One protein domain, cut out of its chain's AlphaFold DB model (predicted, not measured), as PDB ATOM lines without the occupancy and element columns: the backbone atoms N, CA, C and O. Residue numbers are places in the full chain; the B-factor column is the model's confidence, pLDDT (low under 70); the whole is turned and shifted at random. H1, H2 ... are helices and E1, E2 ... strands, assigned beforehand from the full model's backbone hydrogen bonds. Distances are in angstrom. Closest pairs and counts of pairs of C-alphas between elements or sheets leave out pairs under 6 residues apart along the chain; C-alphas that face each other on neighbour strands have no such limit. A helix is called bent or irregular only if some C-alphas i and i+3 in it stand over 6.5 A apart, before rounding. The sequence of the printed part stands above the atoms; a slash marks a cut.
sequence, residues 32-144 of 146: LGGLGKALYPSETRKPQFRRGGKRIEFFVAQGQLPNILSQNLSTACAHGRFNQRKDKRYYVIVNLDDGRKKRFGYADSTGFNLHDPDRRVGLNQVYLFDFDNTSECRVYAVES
ATOM      1  N   LEU A  32     216.759 179.537 101.884       68.75
ATOM      2  CA  LEU A  32     215.307 179.771 101.964       68.75
ATOM      3  C   LEU A  32     214.895 181.150 101.463       68.75
ATOM      4  O   LEU A  32     213.833 181.654 101.821       68.75
ATOM      5  N   GLY A  33     215.755 181.774 100.659       63.78
ATOM      6  CA  GLY A  33     215.516 183.102 100.110       63.78
ATOM      7  C   GLY A  33     215.203 184.125 101.201       63.78
ATOM      8  O   GLY A  33     215.809 184.121 102.277       63.78
ATOM      9  N   GLY A  34     214.232 184.993 100.925       61.06
ATOM     10  CA  GLY A  34     213.713 185.964 101.880       61.06
ATOM     11  C   GLY A  34     212.559 185.442 102.729       61.06
ATOM     12  O   GLY A  34     211.874 186.264 103.323       61.06
ATOM     13  N   LEU A  35     212.349 184.121 102.858       65.88
ATOM     14  CA  LEU A  35     211.330 183.544 103.753       65.88
ATOM     15  C   LEU A  35     211.408 184.140 105.167       65.88
ATOM     16  O   LEU A  35     210.379 184.460 105.749       65.88
ATOM     17  N   GLY A  36     212.627 184.326 105.693       63.94
ATOM     18  CA  GLY A  36     212.855 185.000 106.974       63.94
ATOM     19  C   GLY A  36     212.211 186.385 107.001       63.94
ATOM     20  O   GLY A  36     211.371 186.627 107.851       63.94
ATOM     21  N   LYS A  37     212.515 187.234 106.014       65.38
ATOM     22  CA  LYS A  37     211.952 188.587 105.860       65.38
ATOM     23  C   LYS A  37     210.443 188.581 105.591       65.38
ATOM     24  O   LYS A  37     209.733 189.485 106.004       65.38
ATOM     25  N   ALA A  38     209.942 187.593 104.872       63.94
ATOM     26  CA  ALA A  38     208.547 187.568 104.469       63.94
ATOM     27  C   ALA A  38     207.613 187.118 105.597       63.94
ATOM     28  O   ALA A  38     206.492 187.597 105.722       63.94
ATOM     29  N   LEU A  39     208.103 186.214 106.440       65.25
ATOM     30  CA  LEU A  39     207.400 185.726 107.617       65.25
ATOM     31  C   LEU A  39     207.693 186.551 108.879       65.25
ATOM     32  O   LEU A  39     206.849 186.646 109.770       65.25
ATOM     33  N   TYR A  40     208.876 187.157 108.939       66.25
ATOM     34  CA  TYR A  40     209.344 188.022 110.013       66.25
ATOM     35  C   TYR A  40     210.174 189.173 109.409       66.25
ATOM     36  O   TYR A  40     211.387 189.053 109.264       66.25
ATOM     37  N   PRO A  41     209.551 190.307 109.033       62.59
ATOM     38  CA  PRO A  41     210.235 191.413 108.344       62.59
ATOM     39  C   PRO A  41     211.448 192.002 109.066       62.59
ATOM     40  O   PRO A  41     212.316 192.585 108.418       62.59
ATOM     41  N   SER A  42     211.532 191.828 110.386       61.97
ATOM     42  CA  SER A  42     212.679 192.209 111.212       61.97
ATOM     43  C   SER A  42     213.785 191.140 111.288       61.97
ATOM     44  O   SER A  42     214.820 191.389 111.906       61.97
ATOM     45  N   GLU A  43     213.616 189.967 110.663       66.44
ATOM     46  CA  GLU A  43     214.654 188.935 110.577       66.44
ATOM     47  C   GLU A  43     215.797 189.394 109.675       66.44
ATOM     48  O   GLU A  43     215.615 189.686 108.492       66.44
ATOM     49  N   THR A  44     217.007 189.389 110.223       64.12
ATOM     50  CA  THR A  44     218.228 189.717 109.474       64.12
ATOM     51  C   THR A  44     218.972 188.466 109.011       64.12
ATOM     52  O   THR A  44     219.857 188.543 108.155       64.12
ATOM     53  N   ARG A  45     218.615 187.286 109.537       64.62
ATOM     54  CA  ARG A  45     219.225 186.007 109.159       64.62
ATOM     55  C   ARG A  45     218.695 185.520 107.807       64.62
ATOM     56  O   ARG A  45     217.523 185.677 107.483       64.62
ATOM     57  N   LYS A  46     219.570 184.865 107.034       69.56
ATOM     58  CA  LYS A  46     219.232 184.131 105.801       69.56
ATOM     59  C   LYS A  46     219.159 182.637 106.120       69.56
ATOM     60  O   LYS A  46     220.190 181.962 106.078       69.56
ATOM     61  N   PRO A  47     217.995 182.112 106.528       70.00
ATOM     62  CA  PRO A  47     217.901 180.726 106.940       70.00
ATOM     63  C   PRO A  47     218.134 179.798 105.744       70.00
ATOM     64  O   PRO A  47     217.804 180.115 104.602       70.00
ATOM     65  N   GLN A  48     218.738 178.645 106.019       73.19
ATOM     66  CA  GLN A  48     219.128 177.666 105.008       73.19
ATOM     67  C   GLN A  48     218.920 176.250 105.543       73.19
ATOM     68  O   GLN A  48     219.336 175.941 106.662       73.19
ATOM     69  N   PHE A  49     218.296 175.373 104.753       72.19
ATOM     70  CA  PHE A  49     218.241 173.945 105.073       72.19
ATOM     71  C   PHE A  49     219.543 173.292 104.649       72.19
ATOM     72  O   PHE A  49     220.011 173.501 103.538       72.19
ATOM     73  N   ARG A  50     220.100 172.415 105.479       73.12
ATOM     74  CA  ARG A  50     221.020 171.406 104.955       73.12
ATOM     75  C   ARG A  50     220.193 170.379 104.175       73.12
ATOM     76  O   ARG A  50     219.128 169.983 104.640       73.12
ATOM     77  N   ARG A  51     220.655 169.929 103.015       69.81
ATOM     78  CA  ARG A  51     220.054 168.864 102.209       69.81
ATOM     79  C   ARG A  51     219.964 167.606 103.071       69.81
ATOM     80  O   ARG A  51     220.959 167.177 103.648       69.81
ATOM     81  N   GLY A  52     218.755 167.065 103.218       69.25
ATOM     82  CA  GLY A  52     218.462 165.971 104.160       69.25
ATOM     83  C   GLY A  52     218.238 166.409 105.619       69.25
ATOM     84  O   GLY A  52     217.724 165.628 106.419       69.25
ATOM     85  N   GLY A  53     218.553 167.658 105.966       69.94
ATOM     86  CA  GLY A  53     218.112 168.321 107.193       69.94
ATOM     87  C   GLY A  53     216.617 168.648 107.141       69.94
ATOM     88  O   GLY A  53     216.049 168.832 106.068       69.94
ATOM     89  N   LYS A  54     215.954 168.680 108.305       66.88
ATOM     90  CA  LYS A  54     214.478 168.666 108.374       66.88
ATOM     91  C   LYS A  54     213.836 169.775 109.207       66.88
ATOM     92  O   LYS A  54     212.611 169.817 109.262       66.88
ATOM     93  N   ARG A  55     214.615 170.625 109.885       72.81
ATOM     94  CA  ARG A  55     214.079 171.588 110.858       72.81
ATOM     95  C   ARG A  55     214.785 172.929 110.780       72.81
ATOM     96  O   ARG A  55     215.999 172.990 110.950       72.81
ATOM     97  N   ILE A  56     213.988 173.976 110.602       75.38
ATOM     98  CA  ILE A  56     214.344 175.376 110.840       75.38
ATOM     99  C   ILE A  56     213.169 176.016 111.569       75.38
ATOM    100  O   ILE A  56     212.015 175.655 111.324       75.38
ATOM    101  N   GLU A  57     213.464 176.928 112.486       74.62
ATOM    102  CA  GLU A  57     212.448 177.664 113.231       74.62
ATOM    103  C   GLU A  57     212.314 179.080 112.685       74.62
ATOM    104  O   GLU A  57     213.311 179.753 112.432       74.62
ATOM    105  N   PHE A  58     211.068 179.509 112.530       69.44
ATOM    106  CA  PHE A  58     210.669 180.851 112.148       69.44
ATOM    107  C   PHE A  58     209.725 181.393 113.209       69.44
ATOM    108  O   PHE A  58     208.982 180.641 113.848       69.44
ATOM    109  N   PHE A  59     209.744 182.702 113.393       67.88
ATOM    110  CA  PHE A  59     208.660 183.394 114.064       67.88
ATOM    111  C   PHE A  59     207.700 183.906 112.993       67.88
ATOM    112  O   PHE A  59     208.156 184.425 111.977       67.88
ATOM    113  N   VAL A  60     206.397 183.716 113.182       67.12
ATOM    114  CA  VAL A  60     205.375 184.294 112.304       67.12
ATOM    115  C   VAL A  60     204.291 184.852 113.199       67.12
ATOM    116  O   VAL A  60     203.701 184.098 113.974       67.12
ATOM    117  N   ALA A  61     204.003 186.145 113.065       65.88
ATOM    118  CA  ALA A  61     202.870 186.740 113.758       65.88
ATOM    119  C   ALA A  61     201.590 186.006 113.328       65.88
ATOM    120  O   ALA A  61     201.299 185.897 112.131       65.88
ATOM    121  N   GLN A  62     200.823 185.478 114.282       67.50
ATOM    122  CA  GLN A  62     199.705 184.570 113.999       67.50
ATOM    123  C   GLN A  62     198.652 185.232 113.102       67.50
ATOM    124  O   GLN A  62     198.069 184.573 112.237       67.50
ATOM    125  N   GLY A  63     198.454 186.543 113.268       68.75
ATOM    126  CA  GLY A  63     197.538 187.346 112.457       68.75
ATOM    127  C   GLY A  63     197.910 187.440 110.973       68.75
ATOM    128  O   GLY A  63     197.069 187.837 110.177       68.75
ATOM    129  N   GLN A  64     199.130 187.058 110.578       74.38
ATOM    130  CA  GLN A  64     199.549 187.073 109.174       74.38
ATOM    131  C   GLN A  64     199.074 185.838 108.410       74.38
ATOM    132  O   GLN A  64     198.718 185.966 107.244       74.38
ATOM    133  N   LEU A  65     199.018 184.661 109.050       80.44
ATOM    134  CA  LEU A  65     198.697 183.396 108.374       80.44
ATOM    135  C   LEU A  65     197.368 183.444 107.593       80.44
ATOM    136  O   LEU A  65     197.372 183.028 106.437       80.44
ATOM    137  N   PRO A  66     196.252 183.971 108.134       84.56
ATOM    138  CA  PRO A  66     195.012 184.080 107.364       84.56
ATOM    139  C   PRO A  66     195.137 184.956 106.109       84.56
ATOM    140  O   PRO A  66     194.496 184.661 105.108       84.56
ATOM    141  N   ASN A  67     195.985 185.989 106.134       85.31
ATOM    142  CA  ASN A  67     196.147 186.934 105.021       85.31
ATOM    143  C   ASN A  67     196.949 186.346 103.855       85.31
ATOM    144  O   ASN A  67     196.783 186.764 102.715       85.31
ATOM    145  N   ILE A  68     197.825 185.383 104.144       87.62
ATOM    146  CA  ILE A  68     198.671 184.703 103.152       87.62
ATOM    147  C   ILE A  68     198.122 183.326 102.758       87.62
ATOM    148  O   ILE A  68     198.766 182.591 102.008       87.62
ATOM    149  N   LEU A  69     196.943 182.951 103.262       93.50
ATOM    150  CA  LEU A  69     196.256 181.727 102.870       93.50
ATOM    151  C   LEU A  69     195.769 181.847 101.422       93.50
ATOM    152  O   LEU A  69     194.977 182.723 101.085       93.50
ATOM    153  N   SER A  70     196.192 180.919 100.568       96.38
ATOM    154  CA  SER A  70     195.735 180.858  99.182       96.38
ATOM    155  C   SER A  70     194.675 179.778  99.018       96.38
ATOM    156  O   SER A  70     194.977 178.583  99.063       96.38
ATOM    157  N   GLN A  71     193.423 180.183  98.785       97.25
ATOM    158  CA  GLN A  71     192.318 179.239  98.606       97.25
ATOM    159  C   GLN A  71     192.511 178.361  97.360       97.25
ATOM    160  O   GLN A  71     192.325 177.151  97.429       97.25
ATOM    161  N   ASN A  72     192.944 178.951  96.242       97.50
ATOM    162  CA  ASN A  72     193.176 178.221  94.991       97.50
ATOM    163  C   ASN A  72     194.255 177.137  95.168       97.50
ATOM    164  O   ASN A  72     194.030 175.972  94.834       97.50
ATOM    165  N   LEU A  73     195.396 177.499  95.765       98.00
ATOM    166  CA  LEU A  73     196.479 176.545  96.007       98.00
ATOM    167  C   LEU A  73     196.089 175.492  97.050       98.00
ATOM    168  O   LEU A  73     196.479 174.337  96.912       98.00
ATOM    169  N   SER A  74     195.285 175.859  98.051       98.38
ATOM    170  CA  SER A  74     194.744 174.913  99.037       98.38
ATOM    171  C   SER A  74     193.847 173.867  98.372       98.38
ATOM    172  O   SER A  74     194.038 172.672  98.583       98.38
ATOM    173  N   THR A  75     192.944 174.286  97.480       98.38
ATOM    174  CA  THR A  75     192.132 173.366  96.674       98.38
ATOM    175  C   THR A  75     193.011 172.462  95.808       98.38
ATOM    176  O   THR A  75     192.842 171.245  95.825       98.38
ATOM    177  N   ALA A  76     193.999 173.014  95.100       98.19
ATOM    178  CA  ALA A  76     194.921 172.207  94.301       98.19
ATOM    179  C   ALA A  76     195.699 171.191  95.160       98.19
ATOM    180  O   ALA A  76     195.841 170.033  94.762       98.19
ATOM    181  N   CYS A  77     196.140 171.592  96.352       98.25
ATOM    182  CA  CYS A  77     196.831 170.726  97.300       98.25
ATOM    183  C   CYS A  77     195.948 169.586  97.817       98.25
ATOM    184  O   CYS A  77     196.400 168.441  97.882       98.25
ATOM    185  N   ALA A  78     194.685 169.877  98.141       98.19
ATOM    186  CA  ALA A  78     193.707 168.875  98.566       98.19
ATOM    187  C   ALA A  78     193.452 167.813  97.480       98.19
ATOM    188  O   ALA A  78     193.152 166.661  97.789       98.19
ATOM    189  N   HIS A  79     193.639 168.179  96.208       97.69
ATOM    190  CA  HIS A  79     193.573 167.270  95.062       97.69
ATOM    191  C   HIS A  79     194.918 166.632  94.679       97.69
ATOM    192  O   HIS A  79     194.998 165.947  93.660       97.69
ATOM    193  N   GLY A  80     195.986 166.847  95.451       97.06
ATOM    194  CA  GLY A  80     197.300 166.275  95.151       97.06
ATOM    195  C   GLY A  80     198.041 166.958  93.991       97.06
ATOM    196  O   GLY A  80     198.972 166.373  93.442       97.06
ATOM    197  N   ARG A  81     197.617 168.160  93.578       97.44
ATOM    198  CA  ARG A  81     198.138 168.897  92.409       97.44
ATOM    199  C   ARG A  81     198.967 170.126  92.779       97.44
ATOM    200  O   ARG A  81     199.338 170.896  91.899       97.44
ATOM    201  N   PHE A  82     199.227 170.335  94.066       97.88
ATOM    202  CA  PHE A  82     200.114 171.384  94.556       97.88
ATOM    203  C   PHE A  82     200.616 170.993  95.947       97.88
ATOM    204  O   PHE A  82     200.021 171.357  96.953       97.88
ATOM    205  N   ASN A  83     201.661 170.169  96.018       97.44
ATOM    206  CA  ASN A  83     202.082 169.504  97.260       97.44
ATOM    207  C   ASN A  83     203.601 169.464  97.374       97.44
ATOM    208  O   ASN A  83     204.323 169.663  96.395       97.44
ATOM    209  N   GLN A  84     204.119 169.111  98.548       95.38
ATOM    210  CA  GLN A  84     205.534 168.776  98.638       95.38
ATOM    211  C   GLN A  84     205.819 167.452  97.927       95.38
ATOM    212  O   GLN A  84     205.102 166.457  98.073       95.38
ATOM    213  N   ARG A  85     206.950 167.384  97.229       92.00
ATOM    214  CA  ARG A  85     207.467 166.118  96.710       92.00
ATOM    215  C   ARG A  85     207.775 165.154  97.860       92.00
ATOM    216  O   ARG A  85     208.480 165.507  98.808       92.00
ATOM    217  N   LYS A  86     207.288 163.910  97.760       87.62
ATOM    218  CA  LYS A  86     207.437 162.874  98.804       87.62
ATOM    219  C   LYS A  86     208.901 162.586  99.164       87.62
ATOM    220  O   LYS A  86     209.205 162.388 100.335       87.62
ATOM    221  N   ASP A  87     209.798 162.619  98.181       85.00
ATOM    222  CA  ASP A  87     211.237 162.357  98.321       85.00
ATOM    223  C   ASP A  87     212.039 163.551  98.872       85.00
ATOM    224  O   ASP A  87     213.226 163.416  99.167       85.00
ATOM    225  N   LYS A  88     211.421 164.733  99.013       83.56
ATOM    226  CA  LYS A  88     212.115 165.992  99.333       83.56
ATOM    227  C   LYS A  88     211.325 166.866 100.304       83.56
ATOM    228  O   LYS A  88     211.213 168.074 100.119       83.56
ATOM    229  N   ARG A  89     210.768 166.266 101.354       86.81
ATOM    230  CA  ARG A  89     209.980 167.003 102.350       86.81
ATOM    231  C   ARG A  89     210.866 167.766 103.330       86.81
ATOM    232  O   ARG A  89     211.651 167.167 104.066       86.81
ATOM    233  N   TYR A  90     210.666 169.076 103.374       86.75
ATOM    234  CA  TYR A  90     211.251 169.981 104.363       86.75
ATOM    235  C   TYR A  90     210.149 170.556 105.235       86.75
ATOM    236  O   TYR A  90     209.003 170.668 104.797       86.75
ATOM    237  N   TYR A  91     210.487 170.913 106.469       87.81
ATOM    238  CA  TYR A  91     209.518 171.460 107.405       87.81
ATOM    239  C   TYR A  91     210.095 172.654 108.137       87.81
ATOM    240  O   TYR A  91     211.270 172.667 108.515       87.81
ATOM    241  N   VAL A  92     209.226 173.619 108.385       84.12
ATOM    242  CA  VAL A  92     209.504 174.759 109.244       84.12
ATOM    243  C   VAL A  92     208.652 174.667 110.499       84.12
ATOM    244  O   VAL A  92     207.519 174.180 110.467       84.12
ATOM    245  N   ILE A  93     209.217 175.101 111.618       86.06
ATOM    246  CA  ILE A  93     208.481 175.296 112.862       86.06
ATOM    247  C   ILE A  93     208.170 176.779 112.960       86.06
ATOM    248  O   ILE A  93     209.081 177.595 113.049       86.06
ATOM    249  N   VAL A  94     206.891 177.107 112.924       82.81
ATOM    250  CA  VAL A  94     206.375 178.453 113.125       82.81
ATOM    251  C   VAL A  94     206.039 178.612 114.599       82.81
ATOM    252  O   VAL A  94     205.216 177.869 115.134       82.81
ATOM    253  N   ASN A  95     206.702 179.559 115.254       82.75
ATOM    254  CA  ASN A  95     206.362 180.008 116.597       82.75
ATOM    255  C   ASN A  95     205.307 181.116 116.476       82.75
ATOM    256  O   ASN A  95     205.535 182.079 115.743       82.75
ATOM    257  N   LEU A  96     204.170 180.939 117.150       79.69
ATOM    258  CA  LEU A  96     203.040 181.867 117.177       79.69
ATOM    259  C   LEU A  96     203.129 182.789 118.401       79.69
ATOM    260  O   LEU A  96     203.768 182.445 119.399       79.69
ATOM    261  N   ASP A  97     202.449 183.936 118.336       77.62
ATOM    262  CA  ASP A  97     202.465 184.969 119.387       77.62
ATOM    263  C   ASP A  97     201.933 184.464 120.742       77.62
ATOM    264  O   ASP A  97     202.334 184.951 121.795       77.62
ATOM    265  N   ASP A  98     201.066 183.448 120.729       81.00
ATOM    266  CA  ASP A  98     200.511 182.802 121.924       81.00
ATOM    267  C   ASP A  98     201.426 181.718 122.535       81.00
ATOM    268  O   ASP A  98     201.021 180.977 123.431       81.00
ATOM    269  N   GLY A  99     202.662 181.595 122.040       81.56
ATOM    270  CA  GLY A  99     203.651 180.621 122.497       81.56
ATOM    271  C   GLY A  99     203.494 179.223 121.894       81.56
ATOM    272  O   GLY A  99     204.346 178.358 122.129       81.56
ATOM    273  N   ARG A 100     202.458 178.968 121.082       86.25
ATOM    274  CA  ARG A 100     202.316 177.684 120.384       86.25
ATOM    275  C   ARG A 100     203.330 177.558 119.252       86.25
ATOM    276  O   ARG A 100     203.698 178.520 118.582       86.25
ATOM    277  N   LYS A 101     203.732 176.315 118.986       87.88
ATOM    278  CA  LYS A 101     204.568 175.954 117.839       87.88
ATOM    279  C   LYS A 101     203.765 175.106 116.870       87.88
ATOM    280  O   LYS A 101     203.205 174.084 117.264       87.88
ATOM    281  N   LYS A 102     203.746 175.491 115.598       88.19
ATOM    282  CA  LYS A 102     203.091 174.733 114.533       88.19
ATOM    283  C   LYS A 102     204.095 174.338 113.461       88.19
ATOM    284  O   LYS A 102     204.922 175.136 113.033       88.19
ATOM    285  N   ARG A 103     204.040 173.078 113.038       90.00
ATOM    286  CA  ARG A 103     204.887 172.550 111.967       90.00
ATOM    287  C   ARG A 103     204.175 172.714 110.633       90.00
ATOM    288  O   ARG A 103     203.059 172.233 110.489       90.00
ATOM    289  N   PHE A 104     204.863 173.298 109.661       91.19
ATOM    290  CA  PHE A 104     204.399 173.387 108.281       91.19
ATOM    291  C   PHE A 104     205.379 172.676 107.353       91.19
ATOM    292  O   PHE A 104     206.592 172.691 107.584       91.19
ATOM    293  N   GLY A 105     204.865 172.051 106.299       92.31
ATOM    294  CA  GLY A 105     205.679 171.703 105.140       92.31
ATOM    295  C   GLY A 105     206.196 172.977 104.473       92.31
ATOM    296  O   GLY A 105     205.514 173.991 104.497       92.31
ATOM    297  N   TYR A 106     207.391 172.935 103.897       89.56
ATOM    298  CA  TYR A 106     207.988 174.032 103.139       89.56
ATOM    299  C   TYR A 106     208.317 173.601 101.709       89.56
ATOM    300  O   TYR A 106     208.970 172.571 101.510       89.56
ATOM    301  N   ALA A 107     207.928 174.407 100.726       89.94
ATOM    302  CA  ALA A 107     208.450 174.334  99.366       89.94
ATOM    303  C   ALA A 107     208.681 175.732  98.792       89.94
ATOM    304  O   ALA A 107     208.143 176.710  99.304       89.94
ATOM    305  N   ASP A 108     209.468 175.826  97.729       85.44
ATOM    306  CA  ASP A 108     209.734 177.087  97.043       85.44
ATOM    307  C   ASP A 108     209.501 176.986  95.536       85.44
ATOM    308  O   ASP A 108     209.259 175.910  94.975       85.44
ATOM    309  N   SER A 109     209.573 178.137  94.875       84.62
ATOM    310  CA  SER A 109     209.368 178.252  93.439       84.62
ATOM    311  C   SER A 109     210.512 177.700  92.581       84.62
ATOM    312  O   SER A 109     210.431 177.770  91.358       84.62
ATOM    313  N   THR A 110     211.579 177.138  93.165       80.19
ATOM    314  CA  THR A 110     212.726 176.614  92.394       80.19
ATOM    315  C   THR A 110     212.429 175.277  91.711       80.19
ATOM    316  O   THR A 110     213.237 174.784  90.925       80.19
ATOM    317  N   GLY A 111     211.295 174.644  92.036       79.25
ATOM    318  CA  GLY A 111     210.927 173.314  91.540       79.25
ATOM    319  C   GLY A 111     211.711 172.171  92.194       79.25
ATOM    320  O   GLY A 111     211.542 171.002  91.834       79.25
ATOM    321  N   PHE A 112     212.562 172.468  93.183       82.56
ATOM    322  CA  PHE A 112     213.369 171.457  93.855       82.56
ATOM    323  C   PHE A 112     212.512 170.439  94.619       82.56
ATOM    324  O   PHE A 112     212.728 169.231  94.469       82.56
ATOM    325  N   ASN A 113     211.562 170.916  95.429       88.12
ATOM    326  CA  ASN A 113     210.749 170.119  96.351       88.12
ATOM    327  C   ASN A 113     209.230 170.345  96.228       88.12
ATOM    328  O   ASN A 113     208.477 169.763  97.009       88.12
ATOM    329  N   LEU A 114     208.781 171.131  95.249       93.25
ATOM    330  CA  LEU A 114     207.370 171.364  94.943       93.25
ATOM    331  C   LEU A 114     206.896 170.418  93.827       93.25
ATOM    332  O   LEU A 114     207.579 170.245  92.817       93.25
ATOM    333  N   HIS A 115     205.744 169.783  94.017       96.00
ATOM    334  CA  HIS A 115     204.991 169.097  92.973       96.00
ATOM    335  C   HIS A 115     203.861 170.014  92.508       96.00
ATOM    336  O   HIS A 115     202.921 170.254  93.259       96.00
ATOM    337  N   ASP A 116     203.973 170.514  91.280       95.88
ATOM    338  CA  ASP A 116     203.026 171.452  90.673       95.88
ATOM    339  C   ASP A 116     202.903 171.162  89.161       95.88
ATOM    340  O   ASP A 116     203.547 171.815  88.336       95.88
ATOM    341  N   PRO A 117     202.144 170.120  88.771       96.19
ATOM    342  CA  PRO A 117     201.990 169.725  87.371       96.19
ATOM    343  C   PRO A 117     201.275 170.786  86.526       96.19
ATOM    344  O   PRO A 117     201.442 170.804  85.308       96.19
ATOM    345  N   ASP A 118     200.509 171.675  87.160       96.88
ATOM    346  CA  ASP A 118     199.719 172.697  86.480       96.88
ATOM    347  C   ASP A 118     200.386 174.077  86.436       96.88
ATOM    348  O   ASP A 118     199.769 175.032  85.964       96.88
ATOM    349  N   ARG A 119     201.629 174.190  86.924       95.25
ATOM    350  CA  ARG A 119     202.437 175.420  86.905       95.25
ATOM    351  C   ARG A 119     201.743 176.610  87.588       95.25
ATOM    352  O   ARG A 119     201.735 177.720  87.062       95.25
ATOM    353  N   ARG A 120     201.144 176.371  88.756       95.62
ATOM    354  CA  ARG A 120     200.514 177.387  89.624       95.62
ATOM    355  C   ARG A 120     201.514 178.212  90.422       95.62
ATOM    356  O   ARG A 120     201.133 179.214  91.019       95.62
ATOM    357  N   VAL A 121     202.762 177.765  90.473       92.81
ATOM    358  CA  VAL A 121     203.850 178.415  91.186       92.81
ATOM    359  C   VAL A 121     204.019 179.873  90.740       92.81
ATOM    360  O   VAL A 121     204.276 180.162  89.573       92.81
ATOM    361  N   GLY A 122     203.891 180.808  91.680       89.56
ATOM    362  CA  GLY A 122     204.263 182.203  91.482       89.56
ATOM    363  C   GLY A 122     205.778 182.401  91.509       89.56
ATOM    364  O   GLY A 122     206.524 181.657  92.159       89.56
ATOM    365  N   LEU A 123     206.238 183.429  90.795       84.94
ATOM    366  CA  LEU A 123     207.638 183.845  90.808       84.94
ATOM    367  C   LEU A 123     208.021 184.347  92.200       84.94
ATOM    368  O   LEU A 123     207.260 185.077  92.829       84.94
ATOM    369  N   ASN A 124     209.221 183.982  92.657       81.81
ATOM    370  CA  ASN A 124     209.768 184.406  93.946       81.81
ATOM    371  C   ASN A 124     208.814 184.126  95.116       81.81
ATOM    372  O   ASN A 124     208.675 184.960  96.005       81.81
ATOM    373  N   GLN A 125     208.151 182.970  95.123       86.62
ATOM    374  CA  GLN A 125     207.254 182.573  96.204       86.62
ATOM    375  C   GLN A 125     207.759 181.339  96.939       86.62
ATOM    376  O   GLN A 125     208.400 180.443  96.381       86.62
ATOM    377  N   VAL A 126     207.416 181.298  98.217       87.44
ATOM    378  CA  VAL A 126     207.575 180.147  99.096       87.44
ATOM    379  C   VAL A 126     206.212 179.749  99.640       87.44
ATOM    380  O   VAL A 126     205.317 180.579  99.802       87.44
ATOM    381  N   TYR A 127     206.056 178.459  99.907       91.25
ATOM    382  CA  TYR A 127     204.784 177.852 100.257       91.25
ATOM    383  C   TYR A 127     204.914 177.099 101.566       91.25
ATOM    384  O   TYR A 127     205.786 176.234 101.718       91.25
ATOM    385  N   LEU A 128     204.016 177.414 102.495       92.38
ATOM    386  CA  LEU A 128     203.823 176.642 103.708       92.38
ATOM    387  C   LEU A 128     202.612 175.733 103.543       92.38
ATOM    388  O   LEU A 128     201.550 176.185 103.121       92.38
ATOM    389  N   PHE A 129     202.766 174.468 103.915       95.00
ATOM    390  CA  PHE A 129     201.711 173.467 103.826       95.00
ATOM    391  C   PHE A 129     201.284 173.028 105.218       95.00
ATOM    392  O   PHE A 129     202.101 172.558 106.013       95.00
ATOM    393  N   ASP A 130     199.997 173.145 105.496       95.31
ATOM    394  CA  ASP A 130     199.340 172.539 106.646       95.31
ATOM    395  C   ASP A 130     198.489 171.373 106.148       95.31
ATOM    396  O   ASP A 130     197.810 171.512 105.135       95.31
ATOM    397  N   PHE A 131     198.547 170.229 106.830       95.75
ATOM    398  CA  PHE A 131     197.873 168.994 106.398       95.75
ATOM    399  C   PHE A 131     198.194 168.564 104.946       95.75
ATOM    400  O   PHE A 131     197.325 168.133 104.194       95.75
ATOM    401  N   ASP A 132     199.464 168.666 104.534       96.12
ATOM    402  CA  ASP A 132     199.893 168.257 103.189       96.12
ATOM    403  C   ASP A 132     199.537 166.788 102.876       96.12
ATOM    404  O   ASP A 132     199.835 165.885 103.663       96.12
ATOM    405  N   ASN A 133     199.038 166.530 101.663       93.69
ATOM    406  CA  ASN A 133     198.538 165.236 101.164       93.69
ATOM    407  C   ASN A 133     197.236 164.741 101.822       93.69
ATOM    408  O   ASN A 133     196.940 163.548 101.745       93.69
ATOM    409  N   THR A 134     196.461 165.622 102.455       96.50
ATOM    410  CA  THR A 134     195.092 165.320 102.898       96.50
ATOM    411  C   THR A 134     194.088 166.235 102.198       96.50
ATOM    412  O   THR A 134     194.456 167.256 101.615       96.50
ATOM    413  N   SER A 135     192.799 165.898 102.286       96.19
ATOM    414  CA  SER A 135     191.702 166.739 101.785       96.19
ATOM    415  C   SER A 135     191.545 168.065 102.539       96.19
ATOM    416  O   SER A 135     190.817 168.940 102.086       96.19
ATOM    417  N   GLU A 136     192.212 168.224 103.683       97.69
ATOM    418  CA  GLU A 136     192.199 169.439 104.505       97.69
ATOM    419  C   GLU A 136     193.422 170.330 104.249       97.69
ATOM    420  O   GLU A 136     193.700 171.238 105.039       97.69
ATOM    421  N   CYS A 137     194.179 170.059 103.181       98.19
ATOM    422  CA  CYS A 137     195.412 170.778 102.916       98.19
ATOM    423  C   CYS A 137     195.181 172.289 102.784       98.19
ATOM    424  O   CYS A 137     194.344 172.745 102.001       98.19
ATOM    425  N   ARG A 138     195.982 173.067 103.517       97.81
ATOM    426  CA  ARG A 138     196.027 174.530 103.420       97.81
ATOM    427  C   ARG A 138     197.403 174.964 102.956       97.81
ATOM    428  O   ARG A 138     198.415 174.536 103.515       97.81
ATOM    429  N   VAL A 139     197.422 175.841 101.961       96.62
ATOM    430  CA  VAL A 139     198.643 176.400 101.389       96.62
ATOM    431  C   VAL A 139     198.693 177.888 101.674       96.62
ATOM    432  O   VAL A 139     197.803 178.638 101.278       96.62
ATOM    433  N   TYR A 140     199.768 178.310 102.327       93.00
ATOM    434  CA  TYR A 140     200.067 179.713 102.571       93.00
ATOM    435  C   TYR A 140     201.178 180.136 101.616       93.00
ATOM    436  O   TYR A 140     202.254 179.534 101.633       93.00
ATOM    437  N   ALA A 141     200.909 181.121 100.765       91.69
ATOM    438  CA  ALA A 141     201.845 181.609  99.760       91.69
ATOM    439  C   ALA A 141     202.462 182.921 100.233       91.69
ATOM    440  O   ALA A 141     201.756 183.856 100.602       91.69
ATOM    441  N   VAL A 142     203.786 182.978 100.227       84.50
ATOM    442  CA  VAL A 142     204.538 184.083 100.808       84.50
ATOM    443  C   VAL A 142     205.543 184.587  99.785       84.50
ATOM    444  O   VAL A 142     206.266 183.800  99.173       84.50
ATOM    445  N   GLU A 143     205.595 185.900  99.586       81.31
ATOM    446  CA  GLU A 143     206.573 186.518  98.693       81.31
ATOM    447  C   GLU A 143     207.974 186.443  99.296       81.31
ATOM    448  O   GLU A 143     208.238 186.949 100.377       81.31
ATOM    449  N   SER A 144     208.905 185.830  98.581       68.50
ATOM    450  CA  SER A 144     210.275 185.604  99.029       68.50
ATOM    451  C   SER A 144     211.198 186.806  98.803       68.50
ATOM    452  O   SER A 144     212.321 186.732  99.288       68.50
TER     453      SER A 144
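What this domain is: This is residues 32 to 144 of the 146 residues of an uncharacterized protein of Aestuariispira insulae (UniProt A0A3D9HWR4). A strongly twisted sheet of five strands curls into an open trough, with H1 in the gap between its two edge strands, E2 and E6. H2 lies over the trough's inner side and H3 packs on E6 from the opposite face, while E1 lies near the first residue of E2, the closest C-alphas of the two being those of Phe 49 and Ile 56, 7.1 A apart. The printed part has 113 residues, under half of them in named elements, in the order H1 E1 E2 H2 H3 E3 E4 E5 E6. The sheet's order is E2 E3 E4 E5 E6, mixed, and the class is mixed, helices and strands. The whole is compact, with a radius of gyration of the C-alphas of 13.0 A, and rounded, spanning 34 by 28 by 23 A.

Where its parts are: Find C-alpha 35 at (211.330, 183.544, 103.753), where H1, residues 35 to 39, begins. Go on to E1, residues 48 to 50, and E2, residues 56 to 59, 10.3 A long. H2, residues 62 to 68, is 10.9 A long and only just irregular, with C-alphas 63 and 66 6.6 A apart. H3, residues 71 to 78, is 10.5 A long. Then look for E3, residues 90 to 95, 16.6 A; E4, residues 101 to 108, 21.5 A; E5, residues 125 to 130, 16.5 A; and E6, residues 138 to 143, 16.7 A, ending at C-alpha 143 at (206.573, 186.518, 98.693).

How they stand to each other: Begin at edge strand E2, parallel to E3, where N 58 and O 93 are 2.8 A apart, within hydrogen-bond range. E2, H2, H3 and E3 form a strand-helix-strand unit, two parallel neighbour strands with helices between, its crossover right-handed. E3 to E6 are a meander, each strand the antiparallel neighbour of the one before. Check N 94 and O 102 between E3 and E4, 2.8 A, N 105 and O 129 between E4 and E5, 2.8 A, and N 128 and O 140 between E5 and E6, 2.9 A. H1 is on the sheet but over none of its strands; its closest C-alphas to E6 are those of Ala 38 and Glu 143, 6.2 A apart. H2 and H3 are on opposite faces. H2 touches E6 at the C-alphas of Ile 68 and Tyr 140, 5.2 A apart; H3 touches it at those of Ser 74 and Arg 138, 4.6 A apart. Every O i to N i+4 pair is within hydrogen-bond range in H1 and H3; H2 has 1 of 3, beside 3 of 4 O i to N i+3 pairs. E1 pairs with no named strand.

The domain as a whole: The two C-alphas farthest apart, those of Gly 99 and Asp 118, are 37.1 A apart. The printed part has no cut; its long links are H3 to E3 and E4 to E5. Look for pLDDT under 70 in residues 32 to 46, 51 to 54, 58 to 63 and 144.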